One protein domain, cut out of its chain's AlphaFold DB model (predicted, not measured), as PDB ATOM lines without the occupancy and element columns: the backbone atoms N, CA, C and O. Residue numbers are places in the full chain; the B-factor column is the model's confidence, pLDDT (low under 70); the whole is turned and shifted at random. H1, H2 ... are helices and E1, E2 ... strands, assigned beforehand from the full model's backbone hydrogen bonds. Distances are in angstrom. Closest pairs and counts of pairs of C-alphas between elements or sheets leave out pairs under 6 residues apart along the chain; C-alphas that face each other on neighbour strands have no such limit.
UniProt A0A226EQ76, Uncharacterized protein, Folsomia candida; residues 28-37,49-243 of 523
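What this domain is: This is residues 28 to 37 and 49 to 243 of the 523 residues of an uncharacterized protein of Folsomia candida (UniProt A0A226EQ76). Two lobes stand end to end along the longest axis: a strongly twisted, branched sheet of E1 to E5 with the short helix H1 over it, then a sandwich of two sheets, their strands crossed at 44 degrees, with the short helix H2 beside edge strand E12. The sandwich sheets run E7 E6 E8 E11 E14, antiparallel, and E12 E9 E10 E13, mixed. The 205 printed residues include, in order, E1 E2 H1 E3 E4 E5 E6 E7 H2 E8 E9 E10 E11 E12 E13 E14; the class is mostly strand, though under half of the residues are in these elements. The whole is compact, radius of gyration of the C-alphas 17.5 A, yet elongated, 65 by 37 by 28 A.

How they stand to each other: Start at E1, residues 28 to 34: antiparallel E2, residues 49 to 52, lies on one side, N 30 to O 51 3.0 A, and antiparallel E3, residues 72 to 86, on the other side, N 29 to O 78 2.8 A. E3 bends by 143 degrees at residue 82; on E1's side of it is antiparallel E5, residues 116 to 119, N 84 to O 118 2.9 A, and on the other side E4, residues 99 to 110, its hairpin partner, N 83 to O 102 2.8 A. H1, residues 63 to 69, is on this sheet over E3, height 6.8 A; their closest C-alphas, Ile 67 and Ser 73, are 6.6 A apart. Next find E6, residues 130 to 134, in a hairpin with E7, residues 144 to 146, N 133 to O 144 3.0 A. E8, residues 163 to 167, is antiparallel to E6, N 132 to O 165 2.8 A, and to E11, residues 196 to 200, N 166 to O 198 2.8 A; E14, residues 233 to 235, is antiparallel to E11, N 197 to O 234 2.8 A. H2, residues 153 to 157, completes a split strand-helix-strand unit, E7, H2, E8, two strands running the same way with E6 between them, its crossover right-handed. E9, residues 172 to 176, and E10, residues 181 to 186, form a hairpin, N 174 to O 182 2.8 A; E12, residues 214 to 219, is antiparallel to E9, N 173 to O 218 2.8 A, and E13, residues 226 to 230, parallel to E10, N 183 to O 226 2.8 A. H2 is only just at this sheet's level, height 3.7 A. In H1 and H2 every O i to N i+4 pair is within hydrogen-bond range, as are the pairs above.

Where its parts are: Find C-alpha 28 at (130.964, 25.430, -17.002); E1 runs 19.4 A from there. E3 begins at (124.975, 33.574, -2.881) and spans 18.6 A; E10 spans 16.5 A. E14 ends at (133.323, 32.291, -34.153).

The domain as a whole: The farthest C-alphas, Ile 37 and Lys 224, are 64.6 A apart. Residues 38 to 48 are cut out, a 13.6 A gap between C-alphas 37 and 49. The links E3 to E4 and E11 to E12 are long. Mean pLDDT of the printed part is 78.3; 53 residues are under 70, among them 28 to 37 and 49 to 59.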
ATOM      1  N   ALA A  28     131.349  24.113 -17.501       48.62
ATOM      2  CA  ALA A  28     130.964  25.430 -17.002       48.62
ATOM      3  C   ALA A  28     131.193  25.462 -15.498       48.62
ATOM      4  O   ALA A  28     130.901  24.497 -14.800       48.62
ATOM      5  N   SER A  29     131.714  26.573 -15.000       51.53
ATOM      6  CA  SER A  29     131.854  26.823 -13.579       51.53
ATOM      7  C   SER A  29     131.321  28.202 -13.227       51.53
ATOM      8  O   SER A  29     131.613  29.199 -13.891       51.53
ATOM      9  N   ILE A  30     130.524  28.278 -12.171       56.00
ATOM     10  CA  ILE A  30     130.112  29.557 -11.603       56.00
ATOM     11  C   ILE A  30     131.083  29.908 -10.481       56.00
ATOM     12  O   ILE A  30     131.323  29.101  -9.583       56.00
ATOM     13  N   LYS A  31     131.598  31.143 -10.500       53.38
ATOM     14  CA  LYS A  31     132.282  31.731  -9.342       53.38
ATOM     15  C   LYS A  31     131.310  32.574  -8.536       53.38
ATOM     16  O   LYS A  31     130.699  33.504  -9.069       53.38
ATOM     17  N   ILE A  32     131.238  32.272  -7.247       48.66
ATOM     18  CA  ILE A  32     130.252  32.854  -6.345       48.66
ATOM     19  C   ILE A  32     130.931  33.551  -5.170       48.66
ATOM     20  O   ILE A  32     131.973  33.099  -4.686       48.66
ATOM     21  N   LEU A  33     130.344  34.663  -4.725       39.75
ATOM     22  CA  LEU A  33     130.690  35.350  -3.483       39.75
ATOM     23  C   LEU A  33     129.549  35.186  -2.467       39.75
ATOM     24  O   LEU A  33     128.389  35.444  -2.792       39.75
ATOM     25  N   ASN A  34     129.903  34.765  -1.248       36.59
ATOM     26  CA  ASN A  34     129.006  34.769  -0.089       36.59
ATOM     27  C   ASN A  34     128.662  36.216   0.280       36.59
ATOM     28  O   ASN A  34     129.576  37.024   0.462       36.59
ATOM     29  N   ALA A  35     127.375  36.526   0.438       33.78
ATOM     30  CA  ALA A  35     126.930  37.854   0.860       33.78
ATOM     31  C   ALA A  35     127.300  38.173   2.326       33.78
ATOM     32  O   ALA A  35     127.486  39.339   2.677       33.78
ATOM     33  N   ASP A  36     127.509  37.149   3.161       34.88
ATOM     34  CA  ASP A  36     127.552  37.288   4.623       34.88
ATOM     35  C   ASP A  36     128.966  37.372   5.249       34.88
ATOM     36  O   ASP A  36     129.216  36.901   6.358       34.88
ATOM     37  N   ILE A  37     129.930  38.005   4.564       35.03
ATOM     38  CA  ILE A  37     131.203  38.433   5.188       35.03
ATOM     39  C   ILE A  37     131.205  39.957   5.339       35.03
ATOM     40  O   ILE A  37     132.094  40.669   4.876       35.03
ATOM     41  N   THR A  49     133.181  29.858  -3.769       57.31
ATOM     42  CA  THR A  49     132.637  28.534  -4.087       57.31
ATOM     43  C   THR A  49     132.583  28.400  -5.606       57.31
ATOM     44  O   THR A  49     132.158  29.331  -6.296       57.31
ATOM     45  N   ILE A  50     133.067  27.268  -6.123       62.41
ATOM     46  CA  ILE A  50     133.023  26.923  -7.544       62.41
ATOM     47  C   ILE A  50     132.021  25.782  -7.689       62.41
ATOM     48  O   ILE A  50     132.280  24.696  -7.179       62.41
ATOM     49  N   LEU A  51     130.893  26.038  -8.351       62.38
ATOM     50  CA  LEU A  51     129.965  24.989  -8.780       62.38
ATOM     51  C   LEU A  51     130.304  24.631 -10.221       62.38
ATOM     52  O   LEU A  51     130.307  25.529 -11.067       62.38
ATOM     53  N   LYS A  52     130.588  23.359 -10.496       66.81
ATOM     54  CA  LYS A  52     130.877  22.874 -11.846       66.81
ATOM     55  C   LYS A  52     129.627  22.243 -12.456       66.81
ATOM     56  O   LYS A  52     128.791  21.682 -11.754       66.81
ATOM     57  N   TYR A  53     129.494  22.340 -13.773       61.09
ATOM     58  CA  TYR A  53     128.385  21.747 -14.523       61.09
ATOM     59  C   TYR A  53     128.333  20.228 -14.397       61.09
ATOM     60  O   TYR A  53     127.258  19.650 -14.314       61.09
ATOM     61  N   THR A  54     129.502  19.601 -14.355       55.56
ATOM     62  CA  THR A  54     129.689  18.153 -14.225       55.56
ATOM     63  C   THR A  54     129.291  17.619 -12.850       55.56
ATOM     64  O   THR A  54     128.827  16.489 -12.753       55.56
ATOM     65  N   ASP A  55     129.411  18.439 -11.802       55.06
ATOM     66  CA  ASP A  55     129.155  18.003 -10.426       55.06
ATOM     67  C   ASP A  55     127.654  17.797 -10.155       55.06
ATOM     68  O   ASP A  55     127.280  16.889  -9.412       55.06
ATOM     69  N   ASP A  56     126.790  18.638 -10.742       61.53
ATOM     70  CA  ASP A  56     125.333  18.563 -10.555       61.53
ATOM     71  C   ASP A  56     124.555  19.233 -11.712       61.53
ATOM     72  O   ASP A  56     124.101  20.371 -11.572       61.53
ATOM     73  N   PRO A  57     124.390  18.567 -12.873       60.78
ATOM     74  CA  PRO A  57     123.696  19.132 -14.036       60.78
ATOM     75  C   PRO A  57     122.245  19.560 -13.761       60.78
ATOM     76  O   PRO A  57     121.760  20.494 -14.405       60.78
ATOM     77  N   ASP A  58     121.567  18.917 -12.800       63.38
ATOM     78  CA  ASP A  58     120.177  19.219 -12.433       63.38
ATOM     79  C   ASP A  58     120.070  20.628 -11.826       63.38
ATOM     80  O   ASP A  58     119.137  21.371 -12.136       63.38
ATOM     81  N   VAL A  59     121.062  21.046 -11.027       67.31
ATOM     82  CA  VAL A  59     121.129  22.412 -10.471       67.31
ATOM     83  C   VAL A  59     121.219  23.467 -11.573       67.31
ATOM     84  O   VAL A  59     120.736  24.583 -11.414       67.31
ATOM     85  N   TRP A  60     121.782  23.135 -12.733       73.88
ATOM     86  CA  TRP A  60     121.866  24.077 -13.849       73.88
ATOM     87  C   TRP A  60     120.564  24.206 -14.633       73.88
ATOM     88  O   TRP A  60     120.433  25.143 -15.423       73.88
ATOM     89  N   ALA A  61     119.589  23.325 -14.395       75.31
ATOM     90  CA  ALA A  61     118.221  23.530 -14.845       75.31
ATOM     91  C   ALA A  61     117.504  24.597 -14.003       75.31
ATOM     92  O   ALA A  61     116.652  25.280 -14.546       75.31
ATOM     93  N   ASP A  62     117.859  24.818 -12.737       79.19
ATOM     94  CA  ASP A  62     117.374  25.963 -11.956       79.19
ATOM     95  C   ASP A  62     118.438  26.439 -10.959       79.19
ATOM     96  O   ASP A  62     118.527  25.994  -9.813       79.19
ATOM     97  N   VAL A  63     119.261  27.384 -11.410       77.38
ATOM     98  CA  VAL A  63     120.361  27.942 -10.619       77.38
ATOM     99  C   VAL A  63     119.820  28.826  -9.492       77.38
ATOM    100  O   VAL A  63     120.510  29.029  -8.498       77.38
ATOM    101  N   SER A  64     118.592  29.351  -9.606       76.19
ATOM    102  CA  SER A  64     118.036  30.292  -8.626       76.19
ATOM    103  C   SER A  64     117.850  29.662  -7.249       76.19
ATOM    104  O   SER A  64     118.177  30.287  -6.238       76.19
ATOM    105  N   ASP A  65     117.445  28.394  -7.227       66.81
ATOM    106  CA  ASP A  65     117.334  27.588  -6.020       66.81
ATOM    107  C   ASP A  65     118.680  27.488  -5.293       66.81
ATOM    108  O   ASP A  65     118.765  27.722  -4.088       66.81
ATOM    109  N   PHE A  66     119.753  27.222  -6.038       66.94
ATOM    110  CA  PHE A  66     121.105  27.138  -5.494       66.94
ATOM    111  C   PHE A  66     121.626  28.495  -5.003       66.94
ATOM    112  O   PHE A  66     122.303  28.575  -3.981       66.94
ATOM    113  N   ILE A  67     121.301  29.587  -5.693       70.19
ATOM    114  CA  ILE A  67     121.663  30.939  -5.242       70.19
ATOM    115  C   ILE A  67     120.991  31.248  -3.902       70.19
ATOM    116  O   ILE A  67     121.641  31.735  -2.977       70.19
ATOM    117  N   GLN A  68     119.690  30.963  -3.807       70.44
ATOM    118  CA  GLN A  68     118.878  31.275  -2.638       70.44
ATOM    119  C   GLN A  68     119.262  30.420  -1.426       70.44
ATOM    120  O   GLN A  68     119.366  30.947  -0.319       70.44
ATOM    121  N   ASP A  69     119.501  29.122  -1.624       63.12
ATOM    122  CA  ASP A  69     119.782  28.173  -0.539       63.12
ATOM    123  C   ASP A  69     121.108  28.453   0.186       63.12
ATOM    124  O   ASP A  69     121.290  28.047   1.338       63.12
ATOM    125  N   PHE A  70     122.026  29.164  -0.468       59.75
ATOM    126  CA  PHE A  70     123.363  29.443   0.048       59.75
ATOM    127  C   PHE A  70     123.651  30.945   0.247       59.75
ATOM    128  O   PHE A  70     124.792  31.299   0.534       59.75
ATOM    129  N   ASP A  71     122.638  31.814   0.113       64.69
ATOM    130  CA  ASP A  71     122.752  33.287   0.180       64.69
ATOM    131  C   ASP A  71     123.907  33.838  -0.678       64.69
ATOM    132  O   ASP A  71     124.807  34.577  -0.258       64.69
ATOM    133  N   LEU A  72     123.911  33.367  -1.920       66.62
ATOM    134  CA  LEU A  72     124.975  33.574  -2.881       66.62
ATOM    135  C   LEU A  72     124.645  34.729  -3.824       66.62
ATOM    136  O   LEU A  72     123.493  35.004  -4.138       66.62
ATOM    137  N   SER A  73     125.681  35.387  -4.341       68.50
ATOM    138  CA  SER A  73     125.545  36.308  -5.473       68.50
ATOM    139  C   SER A  73     126.296  35.759  -6.684       68.50
ATOM    140  O   SER A  73     127.509  35.524  -6.636       68.50
ATOM    141  N   LEU A  74     125.567  35.518  -7.779       65.25
ATOM    142  CA  LEU A  74     126.170  35.170  -9.064       65.25
ATOM    143  C   LEU A  74     126.922  36.382  -9.598       65.25
ATOM    144  O   LEU A  74     126.321  37.406  -9.903       65.25
ATOM    145  N   LEU A  75     128.238  36.255  -9.731       67.50
ATOM    146  CA  LEU A  75     129.058  37.323 -10.300       67.50
ATOM    147  C   LEU A  75     129.521  36.976 -11.702       67.50
ATOM    148  O   LEU A  75     129.477  37.811 -12.604       67.50
ATOM    149  N   LYS A  76     130.032  35.753 -11.873       79.62
ATOM    150  CA  LYS A  76     130.661  35.331 -13.120       79.62
ATOM    151  C   LYS A  76     130.345  33.883 -13.437       79.62
ATOM    152  O   LYS A  76     130.516  33.003 -12.594       79.62
ATOM    153  N   LEU A  77     129.983  33.653 -14.692       80.56
ATOM    154  CA  LEU A  77     129.906  32.331 -15.294       80.56
ATOM    155  C   LEU A  77     131.121  32.138 -16.190       80.56
ATOM    156  O   LEU A  77     131.301  32.890 -17.146       80.56
ATOM    157  N   CYS A  78     131.940  31.142 -15.885       82.75
ATOM    158  CA  CYS A  78     133.082  30.733 -16.686       82.75
ATOM    159  C   CYS A  78     132.720  29.481 -17.480       82.75
ATOM    160  O   CYS A  78     132.223  28.520 -16.907       82.75
ATOM    161  N   VAL A  79     132.946  29.488 -18.793       81.06
ATOM    162  CA  VAL A  79     132.620  28.351 -19.659       81.06
ATOM    163  C   VAL A  79     133.816  27.889 -20.482       81.06
ATOM    164  O   VAL A  79     134.561  28.697 -21.045       81.06
ATOM    165  N   THR A  80     133.922  26.576 -20.606       79.94
ATOM    166  CA  THR A  80     134.791  25.838 -21.514       79.94
ATOM    167  C   THR A  80     133.876  24.961 -22.364       79.94
ATOM    168  O   THR A  80     133.290  24.017 -21.859       79.94
ATOM    169  N   GLY A  81     133.663  25.307 -23.634       85.56
ATOM    170  CA  GLY A  81     132.663  24.679 -24.511       85.56
ATOM    171  C   GLY A  81     131.658  25.678 -25.082       85.56
ATOM    172  O   GLY A  81     131.946  26.871 -25.176       85.56
ATOM    173  N   VAL A  82     130.491  25.188 -25.502       88.50
ATOM    174  CA  VAL A  82     129.361  25.992 -25.994       88.50
ATOM    175  C   VAL A  82     128.157  25.740 -25.092       88.50
ATOM    176  O   VAL A  82     127.735  24.598 -24.928       88.50
ATOM    177  N   PHE A  83     127.597  26.811 -24.542       90.88
ATOM    178  CA  PHE A  83     126.475  26.786 -23.610       90.88
ATOM    179  C   PHE A  83     125.365  27.731 -24.066       90.88
ATOM    180  O   PHE A  83     125.635  28.792 -24.640       90.88
ATOM    181  N   VAL A  84     124.123  27.361 -23.766       90.50
ATOM    182  CA  VAL A  84     122.967  28.258 -23.825       90.50
ATOM    183  C   VAL A  84     122.604  28.653 -22.401       90.50
ATOM    184  O   VAL A  84     122.533  27.808 -21.514       90.50
ATOM    185  N   ILE A  85     122.384  29.942 -22.194       90.88
ATOM    186  CA  ILE A  85     121.964  30.538 -20.931       90.88
ATOM    187  C   ILE A  85     120.537  31.036 -21.088       90.88
ATOM    188  O   ILE A  85     120.236  31.682 -22.092       90.88
ATOM    189  N   TYR A  86     119.711  30.809 -20.074       86.88
ATOM    190  CA  TYR A  86     118.297  31.154 -20.058       86.88
ATOM    191  C   TYR A  86     117.973  32.143 -18.941       86.88
ATOM    192  O   TYR A  86     118.498  32.063 -17.826       86.88
ATOM    193  N   LYS A  87     117.044  33.054 -19.244       83.56
ATOM    194  CA  LYS A  87     116.449  33.994 -18.280       83.56
ATOM    195  C   LYS A  87     115.366  33.377 -17.395       83.56
ATOM    196  O   LYS A  87     114.850  34.066 -16.523       83.56
ATOM    197  N   PHE A  88     114.987  32.131 -17.651       80.00
ATOM    198  CA  PHE A  88     113.993  31.388 -16.887       80.00
ATOM    199  C   PHE A  88     114.555  30.005 -16.519       80.00
ATOM    200  O   PHE A  88     115.502  29.534 -17.168       80.00
ATOM    201  N   PRO A  89     114.033  29.374 -15.457       77.38
ATOM    202  CA  PRO A  89     114.445  28.032 -15.077       77.38
ATOM    203  C   PRO A  89     113.996  26.998 -16.122       77.38
ATOM    204  O   PRO A  89     113.266  27.298 -17.068       77.38
ATOM    205  N   TYR A  90     114.478  25.775 -15.963       79.12
ATOM    206  CA  TYR A  90     114.201  24.584 -16.764       79.12
ATOM    207  C   TYR A  90     114.391  24.774 -18.273       79.12
ATOM    208  O   TYR A  90     113.632  24.239 -19.082       79.12
ATOM    209  N   TYR A  91     115.416  25.541 -18.654       87.12
ATOM    210  CA  TYR A  91     115.744  25.850 -20.046       87.12
ATOM    211  C   TYR A  91     114.588  26.528 -20.804       87.12
ATOM    212  O   TYR A  91     114.426  26.355 -22.016       87.12
ATOM    213  N   GLU A  92     113.751  27.292 -20.095       80.19
ATOM    214  CA  GLU A  92     112.633  28.016 -20.690       80.19
ATOM    215  C   GLU A  92     113.116  29.293 -21.397       80.19
ATOM    216  O   GLU A  92     113.843  30.128 -20.849       80.19
ATOM    217  N   ALA A  93     112.649  29.478 -22.631       81.75
ATOM    218  CA  ALA A  93     112.850  30.687 -23.409       81.75
ATOM    219  C   ALA A  93     111.521  31.133 -24.013       81.75
ATOM    220  O   ALA A  93     111.027  30.536 -24.959       81.75
ATOM    221  N   ARG A  94     110.938  32.212 -23.487       77.44
ATOM    222  CA  ARG A  94     109.682  32.762 -24.038       77.44
ATOM    223  C   ARG A  94     109.878  33.443 -25.389       77.44
ATOM    224  O   ARG A  94     108.955  33.536 -26.189       77.44
ATOM    225  N   ASP A  95     111.074  33.981 -25.586       81.69
ATOM    226  CA  ASP A  95     111.525  34.639 -26.798       81.69
ATOM    227  C   ASP A  95     113.057  34.548 -26.872       81.69
ATOM    228  O   ASP A  95     113.733  34.122 -25.933       81.69
ATOM    229  N   GLU A  96     113.618  34.987 -27.988       77.75
ATOM    230  CA  GLU A  96     115.063  35.054 -28.226       77.75
ATOM    231  C   GLU A  96     115.860  35.843 -27.176       77.75
ATOM    232  O   GLU A  96     117.035  35.570 -26.952       77.75
ATOM    233  N   THR A  97     115.239  36.834 -26.523       80.38
ATOM    234  CA  THR A  97     115.907  37.663 -25.522       80.38
ATOM    235  C   THR A  97     116.014  36.906 -24.209       80.38
ATOM    236  O   THR A  97     116.786  37.311 -23.336       80.38
ATOM    237  N   GLY A  98     115.230  35.832 -24.077       81.69
ATOM    238  CA  GLY A  98     115.296  34.826 -23.035       81.69
ATOM    239  C   GLY A  98     116.527  33.932 -23.121       81.69
ATOM    240  O   GLY A  98     116.821  33.296 -22.116       81.69
ATOM    241  N   VAL A  99     117.263  33.920 -24.245       87.75
ATOM    242  CA  VAL A  99     118.449  33.067 -24.424       87.75
ATOM    243  C   VAL A  99     119.704  33.822 -24.829       87.75
ATOM    244  O   VAL A  99     119.681  34.815 -25.556       87.75
ATOM    245  N   ARG A 100     120.853  33.323 -24.370       89.31
ATOM    246  CA  ARG A 100     122.177  33.807 -24.772       89.31
ATOM    247  C   ARG A 100     123.112  32.635 -25.014       89.31
ATOM    248  O   ARG A 100     123.201  31.733 -24.192       89.31
ATOM    249  N   LEU A 101     123.849  32.679 -26.121       88.69
ATOM    250  CA  LEU A 101     124.893  31.701 -26.414       88.69
ATOM    251  C   LEU A 101     126.234  32.201 -25.901       88.69
ATOM    252  O   LEU A 101     126.671  33.309 -26.226       88.69
ATOM    253  N   VAL A 102     126.902  31.360 -25.120       89.25
ATOM    254  CA  VAL A 102     128.207  31.661 -24.534       89.25
ATOM    255  C   VAL A 102     129.146  30.521 -24.845       89.25
ATOM    256  O   VAL A 102     128.793  29.353 -24.745       89.25
ATOM    257  N   ASN A 103     130.342  30.866 -25.304       88.81
ATOM    258  CA  ASN A 103     131.309  29.878 -25.731       88.81
ATOM    259  C   ASN A 103     132.739  30.380 -25.561       88.81
ATOM    260  O   ASN A 103     133.011  31.580 -25.677       88.81
ATOM    261  N   GLY A 104     133.652  29.451 -25.317       84.00
ATOM    262  CA  GLY A 104     135.072  29.733 -25.174       84.00
ATOM    263  C   GLY A 104     135.799  28.625 -24.428       84.00
ATOM    264  O   GLY A 104     135.257  27.544 -24.237       84.00
ATOM    265  N   ILE A 105     137.034  28.912 -24.036       79.69
ATOM    266  CA  ILE A 105     137.850  28.092 -23.138       79.69
ATOM    267  C   ILE A 105     138.165  28.987 -21.948       79.69
ATOM    268  O   ILE A 105     138.707  30.078 -22.150       79.69
ATOM    269  N   ASP A 106     137.756  28.568 -20.753       77.88
ATOM    270  CA  ASP A 106     137.871  29.322 -19.501       77.88
ATOM    271  C   ASP A 106     137.323  30.756 -19.605       77.88
ATOM    272  O   ASP A 106     137.814  31.706 -18.984       77.88
ATOM    273  N   LYS A 107     136.295  30.945 -20.441       79.88
ATOM    274  CA  LYS A 107     135.752  32.265 -20.738       79.88
ATOM    275  C   LYS A 107     134.734  32.657 -19.687       79.88
ATOM    276  O   LYS A 107     133.629  32.125 -19.669       79.88
ATOM    277  N   CYS A 108     135.082  33.646 -18.876       81.69
ATOM    278  CA  CYS A 108     134.179  34.203 -17.881       81.69
ATOM    279  C   CYS A 108     133.393  35.398 -18.428       81.69
ATOM    280  O   CYS A 108     133.969  36.310 -19.025       81.69
ATOM    281  N   ILE A 109     132.089  35.408 -18.181       80.94
ATOM    282  CA  ILE A 109     131.199  36.536 -18.445       80.94
ATOM    283  C   ILE A 109     130.517  36.979 -17.155       80.94
ATOM    284  O   ILE A 109     130.263  36.164 -16.268       80.94
ATOM    285  N   GLU A 110     130.236  38.274 -17.059       81.38
ATOM    286  CA  GLU A 110     129.321  38.792 -16.046       81.38
ATOM    287  C   GLU A 110     127.898  38.397 -16.433       81.38
ATOM    288  O   GLU A 110     127.530  38.420 -17.615       81.38
ATOM    289  N   ILE A 111     127.135  37.960 -15.441       74.56
ATOM    290  CA  ILE A 111     125.808  37.397 -15.636       74.56
ATOM    291  C   ILE A 111     124.803  38.146 -14.776       74.56
ATOM    292  O   ILE A 111     124.715  37.926 -13.575       74.56
ATOM    293  N   ASP A 112     124.018  38.987 -15.440       69.44
ATOM    294  CA  ASP A 112     122.779  39.530 -14.899       69.44
ATOM    295  C   ASP A 112     121.625  38.653 -15.417       69.44
ATOM    296  O   ASP A 112     121.545  38.396 -16.626       69.44
ATOM    297  N   ASP A 113     120.752  38.194 -14.516       74.56
ATOM    298  CA  ASP A 113     119.535  37.415 -14.804       74.56
ATOM    299  C   ASP A 113     119.758  36.041 -15.474       74.56
ATOM    300  O   ASP A 113     119.252  35.772 -16.568       74.56
ATOM    301  N   VAL A 114     120.492  35.144 -14.806       82.94
ATOM    302  CA  VAL A 114     120.667  33.744 -15.237       82.94
ATOM    303  C   VAL A 114     119.935  32.794 -14.306       82.94
ATOM    304  O   VAL A 114     120.219  32.755 -13.114       82.94
ATOM    305  N   TRP A 115     119.027  32.011 -14.883       81.88
ATOM    306  CA  TRP A 115     118.194  31.060 -14.148       81.88
ATOM    307  C   TRP A 115     118.479  29.618 -14.536       81.88
ATOM    308  O   TRP A 115     118.386  28.739 -13.694       81.88
ATOM    309  N   SER A 116     118.873  29.357 -15.783       84.19
ATOM    310  CA  SER A 116     119.338  28.029 -16.179       84.19
ATOM    311  C   SER A 116     120.406  28.104 -17.263       84.19
ATOM    312  O   SER A 116     120.534  29.106 -17.973       84.19
ATOM    313  N   VAL A 117     121.228  27.064 -17.359       86.50
ATOM    314  CA  VAL A 117     122.335  26.952 -18.314       86.50
ATOM    315  C   VAL A 117     122.387  25.516 -18.809       86.50
ATOM    316  O   VAL A 117     122.342  24.598 -18.001       86.50
ATOM    317  N   GLN A 118     122.523  25.304 -20.115       86.69
ATOM    318  CA  GLN A 118     122.725  23.968 -20.671       86.69
ATOM    319  C   GLN A 118     123.916  23.923 -21.618       86.69
ATOM    320  O   GLN A 118     124.158  24.859 -22.388       86.69
ATOM    321  N   MET A 119     124.652  22.819 -21.578       85.06
ATOM    322  CA  MET A 119     125.738  22.563 -22.512       85.06
ATOM    323  C   MET A 119     125.197  22.036 -23.843       85.06
ATOM    324  O   MET A 119     124.358  21.142 -23.871       85.06
ATOM    325  N   VAL A 120     125.702  22.572 -24.956       85.88
ATOM    326  CA  VAL A 120     125.284  22.179 -26.317       85.88
ATOM    327  C   VAL A 120     126.449  21.709 -27.196       85.88
ATOM    328  O   VAL A 120     126.247  21.416 -28.373       85.88
ATOM    329  N   SER A 121     127.659  21.625 -26.632       79.56
ATOM    330  CA  SER A 121     128.844  20.976 -27.217       79.56
ATOM    331  C   SER A 121     129.092  19.580 -26.616       79.56
ATOM    332  O   SER A 121     128.400  19.169 -25.693       79.56
ATOM    333  N   SER A 122     130.085  18.836 -27.120       74.12
ATOM    334  CA  SER A 122     130.479  17.523 -26.566       74.12
ATOM    335  C   SER A 122     131.279  17.664 -25.279       74.12
ATOM    336  O   SER A 122     132.134  18.538 -25.255       74.12
ATOM    337  N   PHE A 123     131.085  16.765 -24.302       62.84
ATOM    338  CA  PHE A 123     131.900  16.610 -23.078       62.84
ATOM    339  C   PHE A 123     133.324  16.094 -23.319       62.84
ATOM    340  O   PHE A 123     134.195  16.298 -22.491       62.84
ATOM    341  N   GLN A 124     133.597  15.458 -24.460       58.97
ATOM    342  CA  GLN A 124     134.931  14.908 -24.747       58.97
ATOM    343  C   GLN A 124     135.876  15.950 -25.353       58.97
ATOM    344  O   GLN A 124     137.097  15.855 -25.243       58.97
ATOM    345  N   SER A 125     135.324  16.926 -26.077       73.94
ATOM    346  CA  SER A 125     136.125  17.928 -26.771       73.94
ATOM    347  C   SER A 125     135.318  19.181 -27.071       73.94
ATOM    348  O   SER A 125     134.299  19.132 -27.763       73.94
ATOM    349  N   VAL A 126     135.861  20.329 -26.658       74.50
ATOM    350  CA  VAL A 126     135.346  21.662 -27.016       74.50
ATOM    351  C   VAL A 126     135.292  21.907 -28.532       74.50
ATOM    352  O   VAL A 126     134.532  22.758 -28.985       74.50
ATOM    353  N   TYR A 127     136.066  21.147 -29.317       81.56
ATOM    354  CA  TYR A 127     136.119  21.229 -30.780       81.56
ATOM    355  C   TYR A 127     135.407  20.059 -31.476       81.56
ATOM    356  O   TYR A 127     135.597  19.843 -32.675       81.56
ATOM    357  N   ALA A 128     134.595  19.279 -30.758       83.69
ATOM    358  CA  ALA A 128     133.804  18.224 -31.379       83.69
ATOM    359  C   ALA A 128     132.744  18.806 -32.323       83.69
ATOM    360  O   ALA A 128     132.054  19.773 -31.997       83.69
ATOM    361  N   HIS A 129     132.572  18.173 -33.480       91.75
ATOM    362  CA  HIS A 129     131.526  18.538 -34.425       91.75
ATOM    363  C   HIS A 129     130.178  17.981 -33.969       91.75
ATOM    364  O   HIS A 129     129.955  16.780 -34.083       91.75
ATOM    365  N   ILE A 130     129.290  18.848 -33.486       92.25
ATOM    366  CA  ILE A 130     128.005  18.464 -32.890       92.25
ATOM    367  C   ILE A 130     126.861  19.213 -33.577       92.25
ATOM    368  O   ILE A 130     126.986  20.397 -33.893       92.25
ATOM    369  N   LEU A 131     125.747  18.521 -33.808       94.62
ATOM    370  CA  LEU A 131     124.450  19.111 -34.127       94.62
ATOM    371  C   LEU A 131     123.526  18.916 -32.924       94.62
ATOM    372  O   LEU A 131     123.156  17.789 -32.630       94.62
ATOM    373  N   THR A 132     123.128  19.994 -32.262       93.94
ATOM    374  CA  THR A 132     122.192  19.956 -31.132       93.94
ATOM    375  C   THR A 132     120.818  20.417 -31.595       93.94
ATOM    376  O   THR A 132     120.692  21.508 -32.154       93.94
ATOM    377  N   THR A 133     119.796  19.587 -31.399       91.94
ATOM    378  CA  THR A 133     118.414  19.851 -31.828       91.94
ATOM    379  C   THR A 133     117.500  20.126 -30.643       91.94
ATOM    380  O   THR A 133     117.682  19.543 -29.577       91.94
ATOM    381  N   PHE A 134     116.490  20.969 -30.849       89.12
ATOM    382  CA  PHE A 134     115.503  21.347 -29.838       89.12
ATOM    383  C   PHE A 134     114.092  21.196 -30.402       89.12
ATOM    384  O   PHE A 134     113.845  21.504 -31.575       89.12
ATOM    385  N   LYS A 135     113.180  20.702 -29.560       83.88
ATOM    386  CA  LYS A 135     111.768  20.498 -29.916       83.88
ATOM    387  C   LYS A 135     111.039  21.822 -30.105       83.88
ATOM    388  O   LYS A 135     110.163  21.907 -30.949       83.88
ATOM    389  N   GLU A 136     111.456  22.833 -29.354       84.75
ATOM    390  CA  GLU A 136     110.835  24.151 -29.281       84.75
ATOM    391  C   GLU A 136     111.727  25.219 -29.950       84.75
ATOM    392  O   GLU A 136     112.932  24.997 -30.177       84.75
ATOM    393  N   PRO A 137     111.174  26.389 -30.314       87.06
ATOM    394  CA  PRO A 137     111.957  27.490 -30.856       87.06
ATOM    395  C   PRO A 137     112.875  28.093 -29.780       87.06
ATOM    396  O   PRO A 137     112.783  27.797 -28.594       87.06
ATOM    397  N   TYR A 138     113.801  28.953 -30.202       87.00
ATOM    398  CA  TYR A 138     114.729  29.682 -29.327       87.00
ATOM    399  C   TYR A 138     115.593  28.790 -28.426       87.00
ATOM    400  O   TYR A 138     116.034  29.231 -27.370       87.00
ATOM    401  N   PHE A 139     115.870  27.555 -28.851       91.19
ATOM    402  CA  PHE A 139     116.603  26.559 -28.067       91.19
ATOM    403  C   PHE A 139     115.920  26.237 -26.732       91.19
ATOM    404  O   PHE A 139     116.596  25.907 -25.762       91.19
ATOM    405  N   GLN A 140     114.598  26.391 -26.654       83.44
ATOM    406  CA  GLN A 140     113.842  26.076 -25.453       83.44
ATOM    407  C   GLN A 140     113.836  24.566 -25.188       83.44
ATOM    408  O   GLN A 140     113.783  23.738 -26.104       83.44
ATOM    409  N   GLY A 141     113.848  24.230 -23.900       77.94
ATOM    410  CA  GLY A 141     113.858  22.859 -23.422       77.94
ATOM    411  C   GLY A 141     115.231  22.213 -23.557       77.94
ATOM    412  O   GLY A 141     116.243  22.856 -23.842       77.94
ATOM    413  N   ARG A 142     115.265  20.908 -23.317       78.25
ATOM    414  CA  ARG A 142     116.493  20.122 -23.339       78.25
ATOM    415  C   ARG A 142     116.990  19.928 -24.772       78.25
ATOM    416  O   ARG A 142     116.261  19.434 -25.633       78.25
ATOM    417  N   GLY A 143     118.237  20.311 -25.027       81.19
ATOM    418  CA  GLY A 143     118.907  20.073 -26.297       81.19
ATOM    419  C   GLY A 143     119.350  18.619 -26.432       81.19
ATOM    420  O   GLY A 143     119.871  18.034 -25.487       81.19
ATOM    421  N   PHE A 144     119.190  18.049 -27.625       83.25
ATOM    422  CA  PHE A 144     119.656  16.701 -27.942       83.25
ATOM    423  C   PHE A 144     120.909  16.767 -28.829       83.25
ATOM    424  O   PHE A 144     120.797  17.054 -30.027       83.25
ATOM    425  N   PRO A 145     122.115  16.576 -28.262       84.75
ATOM    426  CA  PRO A 145     123.365  16.685 -29.001       84.75
ATOM    427  C   PRO A 145     123.639  15.423 -29.826       84.75
ATOM    428  O   PRO A 145     123.723  14.310 -29.315       84.75
ATOM    429  N   VAL A 146     123.877  15.609 -31.120       86.75
ATOM    430  CA  VAL A 146     124.203  14.545 -32.070       86.75
ATOM    431  C   VAL A 146     125.637  14.723 -32.548       86.75
ATOM    432  O   VAL A 146     125.947  15.648 -33.295       86.75
ATOM    433  N   GLY A 147     126.525  13.820 -32.119       83.75
ATOM    434  CA  GLY A 147     127.924  13.767 -32.574       83.75
ATOM    435  C   GLY A 147     128.226  12.673 -33.597       83.75
ATOM    436  O   GLY A 147     129.291  12.668 -34.212       83.75
ATOM    437  N   ARG A 148     127.288  11.745 -33.815       86.38
ATOM    438  CA  ARG A 148     127.442  10.595 -34.718       86.38
ATOM    439  C   ARG A 148     126.184  10.357 -35.546       86.38
ATOM    440  O   ARG A 148     125.198  11.072 -35.418       86.38
ATOM    441  N   SER A 149     126.228   9.365 -36.433       87.00
ATOM    442  CA  SER A 149     125.034   8.975 -37.187       87.00
ATOM    443  C   SER A 149     123.974   8.411 -36.244       87.00
ATOM    444  O   SER A 149     124.267   7.486 -35.492       87.00
ATOM    445  N   VAL A 150     122.752   8.923 -36.335       81.44
ATOM    446  CA  VAL A 150     121.583   8.446 -35.590       81.44
ATOM    447  C   VAL A 150     120.538   7.981 -36.594       81.44
ATOM    448  O   VAL A 150     120.135   8.737 -37.479       81.44
ATOM    449  N   SER A 151     120.120   6.724 -36.483       81.94
ATOM    450  CA  SER A 151     118.967   6.159 -37.193       81.94
ATOM    451  C   SER A 151     117.739   6.162 -36.292       81.94
ATOM    452  O   SER A 151     117.894   6.065 -35.083       81.94
ATOM    453  N   ARG A 152     116.538   6.203 -36.881       79.31
ATOM    454  CA  ARG A 152     115.263   6.302 -36.148       79.31
ATOM    455  C   ARG A 152     115.211   7.523 -35.226       79.31
ATOM    456  O   ARG A 152     114.693   7.455 -34.122       79.31
ATOM    457  N   PHE A 153     115.723   8.655 -35.702       78.75
ATOM    458  CA  PHE A 153     115.805   9.891 -34.927       78.75
ATOM    459  C   PHE A 153     114.449  10.312 -34.340       78.75
ATOM    460  O   PHE A 153     114.389  10.652 -33.171       78.75
ATOM    461  N   SER A 154     113.355  10.209 -35.099       74.25
ATOM    462  CA  SER A 154     111.992  10.499 -34.614       74.25
ATOM    463  C   SER A 154     111.524   9.570 -33.495       74.25
ATOM    464  O   SER A 154     110.781  10.011 -32.630       74.25
ATOM    465  N   ALA A 155     111.983   8.316 -33.455       59.28
ATOM    466  CA  ALA A 155     111.660   7.410 -32.351       59.28
ATOM    467  C   ALA A 155     112.370   7.805 -31.042       59.28
ATOM    468  O   ALA A 155     111.871   7.489 -29.965       59.28
ATOM    469  N   ASN A 156     113.506   8.502 -31.147       53.03
ATOM    470  CA  ASN A 156     114.349   8.880 -30.012       53.03
ATOM    471  C   ASN A 156     114.107  10.331 -29.556       53.03
ATOM    472  O   ASN A 156     114.107  10.646 -28.374       53.03
ATOM    473  N   PHE A 157     113.891  11.243 -30.500       64.25
ATOM    474  CA  PHE A 157     113.723  12.670 -30.236       64.25
ATOM    475  C   PHE A 157     112.257  13.116 -30.295       64.25
ATOM    476  O   PHE A 157     111.903  14.141 -29.720       64.25
ATOM    477  N   GLY A 158     111.386  12.358 -30.961       65.62
ATOM    478  CA  GLY A 158     110.019  12.763 -31.269       65.62
ATOM    479  C   GLY A 158     109.906  13.535 -32.582       65.62
ATOM    480  O   GLY A 158     110.785  13.510 -33.450       65.62
ATOM    481  N   ASP A 159     108.773  14.207 -32.732       64.31
ATOM    482  CA  ASP A 159     108.214  14.472 -34.051       64.31
ATOM    483  C   ASP A 159     108.648  15.793 -34.702       64.31
ATOM    484  O   ASP A 159     108.626  15.900 -35.930       64.31
ATOM    485  N   ASN A 160     109.122  16.764 -33.914       77.62
ATOM    486  CA  ASN A 160     109.403  18.121 -34.388       77.62
ATOM    487  C   ASN A 160     110.765  18.639 -33.910       77.62
ATOM    488  O   ASN A 160     111.101  18.533 -32.734       77.62
ATOM    489  N   VAL A 161     111.526  19.242 -34.830       86.62
ATOM    490  CA  VAL A 161     112.733  20.032 -34.533       86.62
ATOM    491  C   VAL A 161     112.449  21.480 -34.920       86.62
ATOM    492  O   VAL A 161     112.403  21.807 -36.110       86.62
ATOM    493  N   GLU A 162     112.283  22.351 -33.929       87.00
ATOM    494  CA  GLU A 162     111.946  23.761 -34.152       87.00
ATOM    495  C   GLU A 162     113.143  24.701 -34.049       87.00
ATOM    496  O   GLU A 162     113.112  25.787 -34.628       87.00
ATOM    497  N   SER A 163     114.235  24.290 -33.407       91.38
ATOM    498  CA  SER A 163     115.493  25.036 -33.427       91.38
ATOM    499  C   SER A 163     116.708  24.109 -33.344       91.38
ATOM    500  O   SER A 163     116.599  22.939 -32.970       91.38
ATOM    501  N   LEU A 164     117.876  24.591 -33.779       94.00
ATOM    502  CA  LEU A 164     119.115  23.808 -33.753       94.00
ATOM    503  C   LEU A 164     120.373  24.672 -33.664       94.00
ATOM    504  O   LEU A 164     120.397  25.827 -34.100       94.00
ATOM    505  N   ILE A 165     121.443  24.060 -33.162       94.62
ATOM    506  CA  ILE A 165     122.791  24.620 -33.063       94.62
ATOM    507  C   ILE A 165     123.767  23.634 -33.714       94.62
ATOM    508  O   ILE A 165     123.751  22.448 -33.408       94.62
ATOM    509  N   ILE A 166     124.633  24.114 -34.602       95.25
ATOM    510  CA  ILE A 166     125.749  23.351 -35.170       95.25
ATOM    511  C   ILE A 166     127.044  23.918 -34.606       95.25
ATOM    512  O   ILE A 166     127.392  25.065 -34.886       95.25
ATOM    513  N   SER A 167     127.779  23.106 -33.857       93.88
ATOM    514  CA  SER A 167     129.142  23.398 -33.424       93.88
ATOM    515  C   SER A 167     130.129  22.741 -34.385       93.88
ATOM    516  O   SER A 167     130.161  21.522 -34.539       93.88
ATOM    517  N   GLY A 168     130.942  23.555 -35.051       93.44
ATOM    518  CA  GLY A 168     131.973  23.134 -35.987       93.44
ATOM    519  C   GLY A 168     131.558  23.180 -37.463       93.44
ATOM    520  O   GLY A 168     130.427  23.473 -37.839       93.44
ATOM    521  N   SER A 169     132.526  22.906 -38.337       94.38
ATOM    522  CA  SER A 169     132.411  23.107 -39.792       94.38
ATOM    523  C   SER A 169     131.804  21.936 -40.574       94.38
ATOM    524  O   SER A 169     131.560  22.067 -41.777       94.38
ATOM    525  N   THR A 170     131.576  20.797 -39.920       95.19
ATOM    526  CA  THR A 170     131.043  19.584 -40.547       95.19
ATOM    527  C   THR A 170     129.581  19.788 -40.950       95.19
ATOM    528  O   THR A 170     128.766  20.166 -40.109       95.19
ATOM    529  N   PRO A 171     129.221  19.553 -42.225       96.00
ATOM    530  CA  PRO A 171     127.832  19.601 -42.650       96.00
ATOM    531  C   PRO A 171     127.092  18.327 -42.219       96.00
ATOM    532  O   PRO A 171     127.721  17.296 -41.993       96.00
ATOM    533  N   TRP A 172     125.763  18.378 -42.149       95.94
ATOM    534  CA  TRP A 172     124.929  17.283 -41.647       95.94
ATOM    535  C   TRP A 172     123.855  16.882 -42.655       95.94
ATOM    536  O   TRP A 172     123.131  17.725 -43.181       95.94
ATOM    537  N   THR A 173     123.726  15.584 -42.909       94.81
ATOM    538  CA  THR A 173     122.634  15.008 -43.691       94.81
ATOM    539  C   THR A 173     121.461  14.673 -42.782       94.81
ATOM    540  O   THR A 173     121.615  13.887 -41.853       94.81
ATOM    541  N   ILE A 174     120.282  15.193 -43.106       91.94
ATOM    542  CA  ILE A 174     119.008  14.824 -42.488       91.94
ATOM    543  C   ILE A 174     118.194  14.047 -43.512       91.94
ATOM    544  O   ILE A 174     117.986  14.516 -44.632       91.94
ATOM    545  N   VAL A 175     117.707  12.873 -43.132       89.50
ATOM    546  CA  VAL A 175     116.728  12.113 -43.910       89.50
ATOM    547  C   VAL A 175     115.389  12.241 -43.209       89.50
ATOM    548  O   VAL A 175     115.279  11.907 -42.036       89.50
ATOM    549  N   SER A 176     114.384  12.743 -43.914       86.50
ATOM    550  CA  SER A 176     113.004  12.769 -43.424       86.50
ATOM    551  C   SER A 176     112.340  11.402 -43.548       86.50
ATOM    552  O   SER A 176     112.711  10.618 -44.416       86.50
ATOM    553  N   PHE A 177     111.273  11.174 -42.787       81.38
ATOM    554  CA  PHE A 177     110.444   9.965 -42.878       81.38
ATOM    555  C   PHE A 177     109.828   9.741 -44.274       81.38
ATOM    556  O   PHE A 177     109.522   8.623 -44.674       81.38
ATOM    557  N   LYS A 178     109.682  10.813 -45.067       82.69
ATOM    558  CA  LYS A 178     109.244  10.752 -46.474       82.69
ATOM    559  C   LYS A 178     110.386  10.349 -47.432       82.69
ATOM    560  O   LYS A 178     110.208  10.397 -48.648       82.69
ATOM    561  N   GLY A 179     111.573  10.024 -46.916       84.62
ATOM    562  CA  GLY A 179     112.774   9.689 -47.685       84.62
ATOM    563  C   GLY A 179     113.479  10.889 -48.329       84.62
ATOM    564  O   GLY A 179     114.434  10.706 -49.084       84.62
ATOM    565  N   LEU A 180     113.038  12.126 -48.060       86.31
ATOM    566  CA  LEU A 180     113.708  13.331 -48.563       86.31
ATOM    567  C   LEU A 180     114.998  13.576 -47.784       86.31
ATOM    568  O   LEU A 180     114.984  13.555 -46.553       86.31
ATOM    569  N   THR A 181     116.086  13.852 -48.499       90.25
ATOM    570  CA  THR A 181     117.405  14.105 -47.911       90.25
ATOM    571  C   THR A 181     117.777  15.583 -48.003       90.25
ATOM    572  O   THR A 181     117.817  16.158 -49.094       90.25
ATOM    573  N   TYR A 182     118.127  16.182 -46.870       91.00
ATOM    574  CA  TYR A 182     118.600  17.557 -46.750       91.00
ATOM    575  C   TYR A 182     120.038  17.585 -46.241       91.00
ATOM    576  O   TYR A 182     120.437  16.745 -45.446       91.00
ATOM    577  N   CYS A 183     120.818  18.555 -46.701       93.56
ATOM    578  CA  CYS A 183     122.197  18.773 -46.279       93.56
ATOM    579  C   CYS A 183     122.300  20.134 -45.588       93.56
ATOM    580  O   CYS A 183     122.355  21.166 -46.261       93.56
ATOM    581  N   LEU A 184     122.323  20.139 -44.257       93.50
ATOM    582  CA  LEU A 184     122.601  21.322 -43.450       93.50
ATOM    583  C   LEU A 184     124.076  21.688 -43.585       93.50
ATOM    584  O   LEU A 184     124.954  20.932 -43.176       93.50
ATOM    585  N   THR A 185     124.358  22.846 -44.172       94.50
ATOM    586  CA  THR A 185     125.729  23.317 -44.388       94.50
ATOM    587  C   THR A 185     125.966  24.629 -43.641       94.50
ATOM    588  O   THR A 185     125.406  25.658 -44.041       94.50
ATOM    589  N   PRO A 186     126.814  24.621 -42.594       93.56
ATOM    590  CA  PRO A 186     127.351  25.833 -41.984       93.56
ATOM    591  C   PRO A 186     127.932  26.778 -43.041       93.56
ATOM    592  O   PRO A 186     128.783  26.377 -43.837       93.56
ATOM    593  N   THR A 187     127.472  28.029 -43.073       92.56
ATOM    594  CA  THR A 187     127.973  29.053 -43.999       92.56
ATOM    595  C   THR A 187     128.697  30.132 -43.210       92.56
ATOM    596  O   THR A 187     128.082  30.956 -42.547       92.56
ATOM    597  N   PHE A 188     130.022  30.117 -43.292       92.44
ATOM    598  CA  PHE A 188     130.911  30.997 -42.544       92.44
ATOM    599  C   PHE A 188     132.143  31.323 -43.390       92.44
ATOM    600  O   PHE A 188     132.486  30.589 -44.324       92.44
ATOM    601  N   ASP A 189     132.813  32.425 -43.070       90.19
ATOM    602  CA  ASP A 189     134.074  32.772 -43.708       90.19
ATOM    603  C   ASP A 189     135.216  31.961 -43.082       90.19
ATOM    604  O   ASP A 189     135.659  32.212 -41.963       90.19
ATOM    605  N   LYS A 190     135.705  30.968 -43.831       88.44
ATOM    606  CA  LYS A 190     136.803  30.090 -43.406       88.44
ATOM    607  C   LYS A 190     138.116  30.840 -43.160       88.44
ATOM    608  O   LYS A 190     138.997  30.280 -42.516       88.44
ATOM    609  N   ALA A 191     138.276  32.054 -43.695       86.31
ATOM    610  CA  ALA A 191     139.466  32.863 -43.452       86.31
ATOM    611  C   ALA A 191     139.473  33.482 -42.045       86.31
ATOM    612  O   ALA A 191     140.545  33.760 -41.512       86.31
ATOM    613  N   THR A 192     138.297  33.687 -41.446       83.75
ATOM    614  CA  THR A 192     138.135  34.374 -40.158       83.75
ATOM    615  C   THR A 192     137.655  33.456 -39.036       83.75
ATOM    616  O   THR A 192     137.997  33.693 -37.881       83.75
ATOM    617  N   ILE A 193     136.917  32.387 -39.355       84.50
ATOM    618  CA  ILE A 193     136.304  31.488 -38.370       84.50
ATOM    619  C   ILE A 193     136.856  30.066 -38.540       84.50
ATOM    620  O   ILE A 193     136.573  29.388 -39.530       84.50
ATOM    621  N   SER A 194     137.623  29.595 -37.552       82.31
ATOM    622  CA  SER A 194     138.197  28.238 -37.527       82.31
ATOM    623  C   SER A 194     137.197  27.184 -37.044       82.31
ATOM    624  O   SER A 194     137.143  26.082 -37.592       82.31
ATOM    625  N   PHE A 195     136.376  27.536 -36.054       89.94
ATOM    626  CA  PHE A 195     135.344  26.678 -35.487       89.94
ATOM    627  C   PHE A 195     134.029  27.466 -35.385       89.94
ATOM    628  O   PHE A 195     133.852  28.247 -34.447       89.94
ATOM    629  N   PRO A 196     133.134  27.355 -36.385       93.62
ATOM    630  CA  PRO A 196     131.894  28.121 -36.405       93.62
ATOM    631  C   PRO A 196     130.865  27.522 -35.449       93.62
ATOM    632  O   PRO A 196     130.736  26.305 -35.351       93.62
ATOM    633  N   ILE A 197     130.083  28.375 -34.802       93.44
ATOM    634  CA  ILE A 197     128.844  27.998 -34.126       93.44
ATOM    635  C   ILE A 197     127.713  28.614 -34.939       93.44
ATOM    636  O   ILE A 197     127.616  29.836 -35.041       93.44
ATOM    637  N   CYS A 198     126.905  27.775 -35.576       93.81
ATOM    638  CA  CYS A 198     125.833  28.189 -36.474       93.81
ATOM    639  C   CYS A 198     124.476  27.832 -35.892       93.81
ATOM    640  O   CYS A 198     124.320  26.752 -35.334       93.81
ATOM    641  N   VAL A 199     123.482  28.700 -36.056       92.88
ATOM    642  CA  VAL A 199     122.191  28.522 -35.386       92.88
ATOM    643  C   VAL A 199     120.990  28.708 -36.303       92.88
ATOM    644  O   VAL A 199     121.004  29.547 -37.206       92.88
ATOM    645  N   PHE A 200     119.922  27.966 -36.013       90.19
ATOM    646  CA  PHE A 200     118.552  28.314 -36.385       90.19
ATOM    647  C   PHE A 200     117.729  28.445 -35.110       90.19
ATOM    648  O   PHE A 200     117.445  27.444 -34.461       90.19
ATOM    649  N   THR A 201     117.337  29.669 -34.760       85.75
ATOM    650  CA  THR A 201     116.454  29.940 -33.613       85.75
ATOM    651  C   THR A 201     115.015  29.521 -33.866       85.75
ATOM    652  O   THR A 201     114.295  29.224 -32.925       85.75
ATOM    653  N   THR A 202     114.586  29.490 -35.125       86.19
ATOM    654  CA  THR A 202     113.304  28.919 -35.532       86.19
ATOM    655  C   THR A 202     113.441  28.274 -36.906       86.19
ATOM    656  O   THR A 202     114.058  28.828 -37.821       86.19
ATOM    657  N   MET A 203     112.870  27.084 -37.050       80.88
ATOM    658  CA  MET A 203     112.859  26.312 -38.288       80.88
ATOM    659  C   MET A 203     111.618  26.598 -39.141       80.88
ATOM    660  O   MET A 203     111.597  26.174 -40.299       80.88
ATOM    661  N   ASN A 204     110.634  27.355 -38.631       67.50
ATOM    662  CA  ASN A 204     109.320  27.576 -39.258       67.50
ATOM    663  C   ASN A 204     109.385  28.169 -40.674       67.50
ATOM    664  O   ASN A 204     108.537  27.863 -41.512       67.50
ATOM    665  N   ASP A 205     110.423  28.945 -40.990       57.56
ATOM    666  CA  ASP A 205     110.623  29.529 -42.324       57.56
ATOM    667  C   ASP A 205     111.562  28.718 -43.228       57.56
ATOM    668  O   ASP A 205     111.801  29.074 -44.386       57.56
ATOM    669  N   THR A 206     112.081  27.593 -42.738       62.34
ATOM    670  CA  THR A 206     112.978  26.730 -43.506       62.34
ATOM    671  C   THR A 206     112.205  25.655 -44.268       62.34
ATOM    672  O   THR A 206     111.165  25.157 -43.844       62.34
ATOM    673  N   VAL A 207     112.763  25.230 -45.404       61.34
ATOM    674  CA  VAL A 207     112.235  24.109 -46.207       61.34
ATOM    675  C   VAL A 207     112.197  22.792 -45.407       61.34
ATOM    676  O   VAL A 207     111.477  21.874 -45.789       61.34
ATOM    677  N   ILE A 208     112.975  22.698 -44.324       66.44
ATOM    678  CA  ILE A 208     113.065  21.528 -43.444       66.44
ATOM    679  C   ILE A 208     112.014  21.593 -42.320       66.44
ATOM    680  O   ILE A 208     111.525  20.556 -41.895       66.44
ATOM    681  N   GLY A 209     111.623  22.782 -41.850       57.47
ATOM    682  CA  GLY A 209     110.727  22.914 -40.694       57.47
ATOM    683  C   GLY A 209     109.241  22.688 -40.979       57.47
ATOM    684  O   GLY A 209     108.506  22.321 -40.076       57.47
ATOM    685  N   LYS A 210     108.770  22.868 -42.220       56.25
ATOM    686  CA  LYS A 210     107.318  22.867 -42.502       56.25
ATOM    687  C   LYS A 210     106.658  21.488 -42.618       56.25
ATOM    688  O   LYS A 210     105.438  21.450 -42.728       56.25
ATOM    689  N   ASP A 211     107.409  20.381 -42.689       52.34
ATOM    690  CA  ASP A 211     106.803  19.138 -43.201       52.34
ATOM    691  C   ASP A 211     107.541  17.808 -42.947       52.34
ATOM    692  O   ASP A 211     107.259  16.809 -43.634       52.34
ATOM    693  N   THR A 212     108.516  17.755 -42.031       60.19
ATOM    694  CA  THR A 212     109.360  16.556 -41.907       60.19
ATOM    695  C   THR A 212     109.684  16.153 -40.477       60.19
ATOM    696  O   THR A 212     110.549  16.752 -39.851       60.19
ATOM    697  N   PHE A 213     109.099  15.030 -40.063       76.50
ATOM    698  CA  PHE A 213     109.676  14.109 -39.087       76.50
ATOM    699  C   PHE A 213     111.033  13.634 -39.612       76.50
ATOM    700  O   PHE A 213     111.145  13.227 -40.779       76.50
ATOM    701  N   TRP A 214     112.074  13.703 -38.787       85.94
ATOM    702  CA  TRP A 214     113.412  13.263 -39.177       85.94
ATOM    703  C   TRP A 214     113.565  11.774 -38.856       85.94
ATOM    704  O   TRP A 214     113.323  11.322 -37.745       85.94
ATOM    705  N   GLU A 215     113.950  10.978 -39.845       85.44
ATOM    706  CA  GLU A 215     114.219   9.547 -39.691       85.44
ATOM    707  C   GLU A 215     115.677   9.295 -39.305       85.44
ATOM    708  O   GLU A 215     115.964   8.414 -38.502       85.44
ATOM    709  N   SER A 216     116.627  10.043 -39.871       88.81
ATOM    710  CA  SER A 216     118.036   9.900 -39.501       88.81
ATOM    711  C   SER A 216     118.835  11.179 -39.685       88.81
ATOM    712  O   SER A 216     118.522  12.010 -40.538       88.81
ATOM    713  N   ILE A 217     119.904  11.294 -38.902       91.69
ATOM    714  CA  ILE A 217     120.894  12.368 -38.957       91.69
ATOM    715  C   ILE A 217     122.264  11.725 -39.153       91.69
ATOM    716  O   ILE A 217     122.581  10.740 -38.490       91.69
ATOM    717  N   LYS A 218     123.091  12.249 -40.063       94.12
ATOM    718  CA  LYS A 218     124.446  11.736 -40.323       94.12
ATOM    719  C   LYS A 218     125.436  12.875 -40.567       94.12
ATOM    720  O   LYS A 218     125.082  13.813 -41.279       94.12
ATOM    721  N   PRO A 219     126.675  12.800 -40.056       94.31
ATOM    722  CA  PRO A 219     127.713  13.760 -40.402       94.31
ATOM    723  C   PRO A 219     128.135  13.599 -41.870       94.31
ATOM    724  O   PRO A 219     128.178  12.496 -42.419       94.31
ATOM    725  N   GLY A 220     128.468  14.717 -42.506       93.88
ATOM    726  CA  GLY A 220     128.764  14.806 -43.931       93.88
ATOM    727  C   GLY A 220     127.513  14.963 -44.797       93.88
ATOM    728  O   GLY A 220     126.382  14.805 -44.341       93.88
ATOM    729  N   CYS A 221     127.721  15.274 -46.080       90.88
ATOM    730  CA  CYS A 221     126.649  15.385 -47.068       90.88
ATOM    731  C   CYS A 221     126.857  14.465 -48.261       90.88
ATOM    732  O   CYS A 221     127.966  14.329 -48.777       90.88
ATOM    733  N   THR A 222     125.761  13.881 -48.742       82.44
ATOM    734  CA  THR A 222     125.756  13.126 -49.999       82.44
ATOM    735  C   THR A 222     125.359  14.027 -51.167       82.44
ATOM    736  O   THR A 222     124.555  14.949 -51.008       82.44
ATOM    737  N   SER A 223     125.861  13.729 -52.368       77.56
ATOM    738  CA  SER A 223     125.593  14.500 -53.595       77.56
ATOM    739  C   SER A 223     124.117  14.553 -54.013       77.56
ATOM    740  O   SER A 223     123.750  15.387 -54.835       77.56
ATOM    741  N   LYS A 224     123.265  13.685 -53.452       79.06
ATOM    742  CA  LYS A 224     121.822  13.621 -53.732       79.06
ATOM    743  C   LYS A 224     120.972  14.511 -52.813       79.06
ATOM    744  O   LYS A 224     119.765  14.595 -53.006       79.06
ATOM    745  N   SER A 225     121.580  15.155 -51.818       86.94
ATOM    746  CA  SER A 225     120.866  15.903 -50.776       86.94
ATOM    747  C   SER A 225     120.538  17.332 -51.217       86.94
ATOM    748  O   SER A 225     121.376  18.008 -51.818       86.94
ATOM    749  N   LYS A 226     119.359  17.846 -50.854       87.88
ATOM    750  CA  LYS A 226     119.029  19.268 -51.029       87.88
ATOM    751  C   LYS A 226     119.793  20.105 -50.004       87.88
ATOM    752  O   LYS A 226     119.588  19.953 -48.804       87.88
ATOM    753  N   VAL A 227     120.662  21.002 -50.464       89.69
ATOM    754  CA  VAL A 227     121.476  21.847 -49.575       89.69
ATOM    755  C   VAL A 227     120.618  22.922 -48.906       89.69
ATOM    756  O   VAL A 227     119.890  23.653 -49.578       89.69
ATOM    757  N   VAL A 228     120.751  23.043 -47.587       89.50
ATOM    758  CA  VAL A 228     120.164  24.093 -46.752       89.50
ATOM    759  C   VAL A 228     121.297  24.782 -46.001       89.50
ATOM    760  O   VAL A 228     122.024  24.164 -45.227       89.50
ATOM    761  N   LYS A 229     121.491  26.069 -46.286       89.19
ATOM    762  CA  LYS A 229     122.585  26.860 -45.716       89.19
ATOM    763  C   LYS A 229     122.179  27.445 -44.369       89.19
ATOM    764  O   LYS A 229     121.114  28.051 -44.272       89.19
ATOM    765  N   VAL A 230     123.047  27.302 -43.373       88.44
ATOM    766  CA  VAL A 230     122.902  27.940 -42.057       88.44
ATOM    767  C   VAL A 230     123.785  29.180 -42.053       88.44
ATOM    768  O   VAL A 230     125.006  29.052 -42.055       88.44
ATOM    769  N   ASN A 231     123.180  30.366 -42.144       84.00
ATOM    770  CA  ASN A 231     123.919  31.619 -42.360       84.00
ATOM    771  C   ASN A 231     124.255  32.362 -41.059       84.00
ATOM    772  O   ASN A 231     125.170  33.181 -41.044       84.00
ATOM    773  N   SER A 232     123.521  32.094 -39.978       88.81
ATOM    774  CA  SER A 232     123.734  32.732 -38.677       88.81
ATOM    775  C   SER A 232     124.849  32.012 -37.927       88.81
ATOM    776  O   SER A 232     124.582  31.202 -37.045       88.81
ATOM    777  N   CYS A 233     126.093  32.268 -38.333       90.12
ATOM    778  CA  CYS A 233     127.291  31.665 -37.758       90.12
ATOM    779  C   CYS A 233     128.176  32.712 -37.076       90.12
ATOM    780  O   CYS A 233     128.344  33.819 -37.585       90.12
ATOM    781  N   PHE A 234     128.787  32.339 -35.957       89.38
ATOM    782  CA  PHE A 234     129.759  33.155 -35.230       89.38
ATOM    783  C   PHE A 234     130.976  32.320 -34.829       89.38
ATOM    784  O   PHE A 234     130.927  31.088 -34.835       89.38
ATOM    785  N   SER A 235     132.094  32.986 -34.531       86.69
ATOM    786  CA  SER A 235     133.323  32.291 -34.153       86.69
ATOM    787  C   SER A 235     133.252  31.753 -32.728       86.69
ATOM    788  O   SER A 235     132.812  32.452 -31.812       86.69
ATOM    789  N   PHE A 236     133.767  30.543 -32.516       80.56
ATOM    790  CA  PHE A 236     134.137  30.096 -31.180       80.56
ATOM    791  C   PHE A 236     135.128  31.092 -30.562       80.56
ATOM    792  O   PHE A 236     136.058  31.524 -31.241       80.56
ATOM    793  N   SER A 237     134.936  31.452 -29.292       71.31
ATOM    794  CA  SER A 237     135.600  32.515 -28.520       71.31
ATOM    795  C   SER A 237     135.131  33.967 -28.749       71.31
ATOM    796  O   SER A 237     135.559  34.851 -27.998       71.31
ATOM    797  N   GLU A 238     134.170  34.253 -29.643       64.00
ATOM    798  CA  GLU A 238     133.547  35.593 -29.729       64.00
ATOM    799  C   GLU A 238     132.698  35.930 -28.486       64.00
ATOM    800  O   GLU A 238     132.122  35.048 -27.848       64.00
ATOM    801  N   ALA A 239     132.677  37.209 -28.071       51.94
ATOM    802  CA  ALA A 239     131.871  37.704 -26.942       51.94
ATOM    803  C   ALA A 239     130.393  37.290 -27.073       51.94
ATOM    804  O   ALA A 239     129.877  37.229 -28.187       51.94
ATOM    805  N   ALA A 240     129.737  37.000 -25.942       52.78
ATOM    806  CA  ALA A 240     128.343  36.560 -25.898       52.78
ATOM    807  C   ALA A 240     127.452  37.517 -26.710       52.78
ATOM    808  O   ALA A 240     127.392  38.711 -26.413       52.78
ATOM    809  N   LYS A 241     126.790  37.008 -27.754       51.97
ATOM    810  CA  LYS A 241     125.855  37.786 -28.574       51.97
ATOM    811  C   LYS A 241     124.432  37.351 -28.253       51.97
ATOM    812  O   LYS A 241     124.120  36.162 -28.268       51.97
ATOM    813  N   VAL A 242     123.584  38.333 -27.959       49.97
ATOM    814  CA  VAL A 242     122.131  38.151 -27.891       49.97
ATOM    815  C   VAL A 242     121.653  37.862 -29.312       49.97
ATOM    816  O   VAL A 242     122.028  38.577 -30.241       49.97
ATOM    817  N   VAL A 243     120.900  36.781 -29.495       50.62
ATOM    818  CA  VAL A 243     120.342  36.436 -30.804       50.62
ATOM    819  C   VAL A 243     119.025  37.202 -30.947       50.62
ATOM    820  O   VAL A 243     118.174  37.069 -30.081       50.62
TER     821      VAL A 243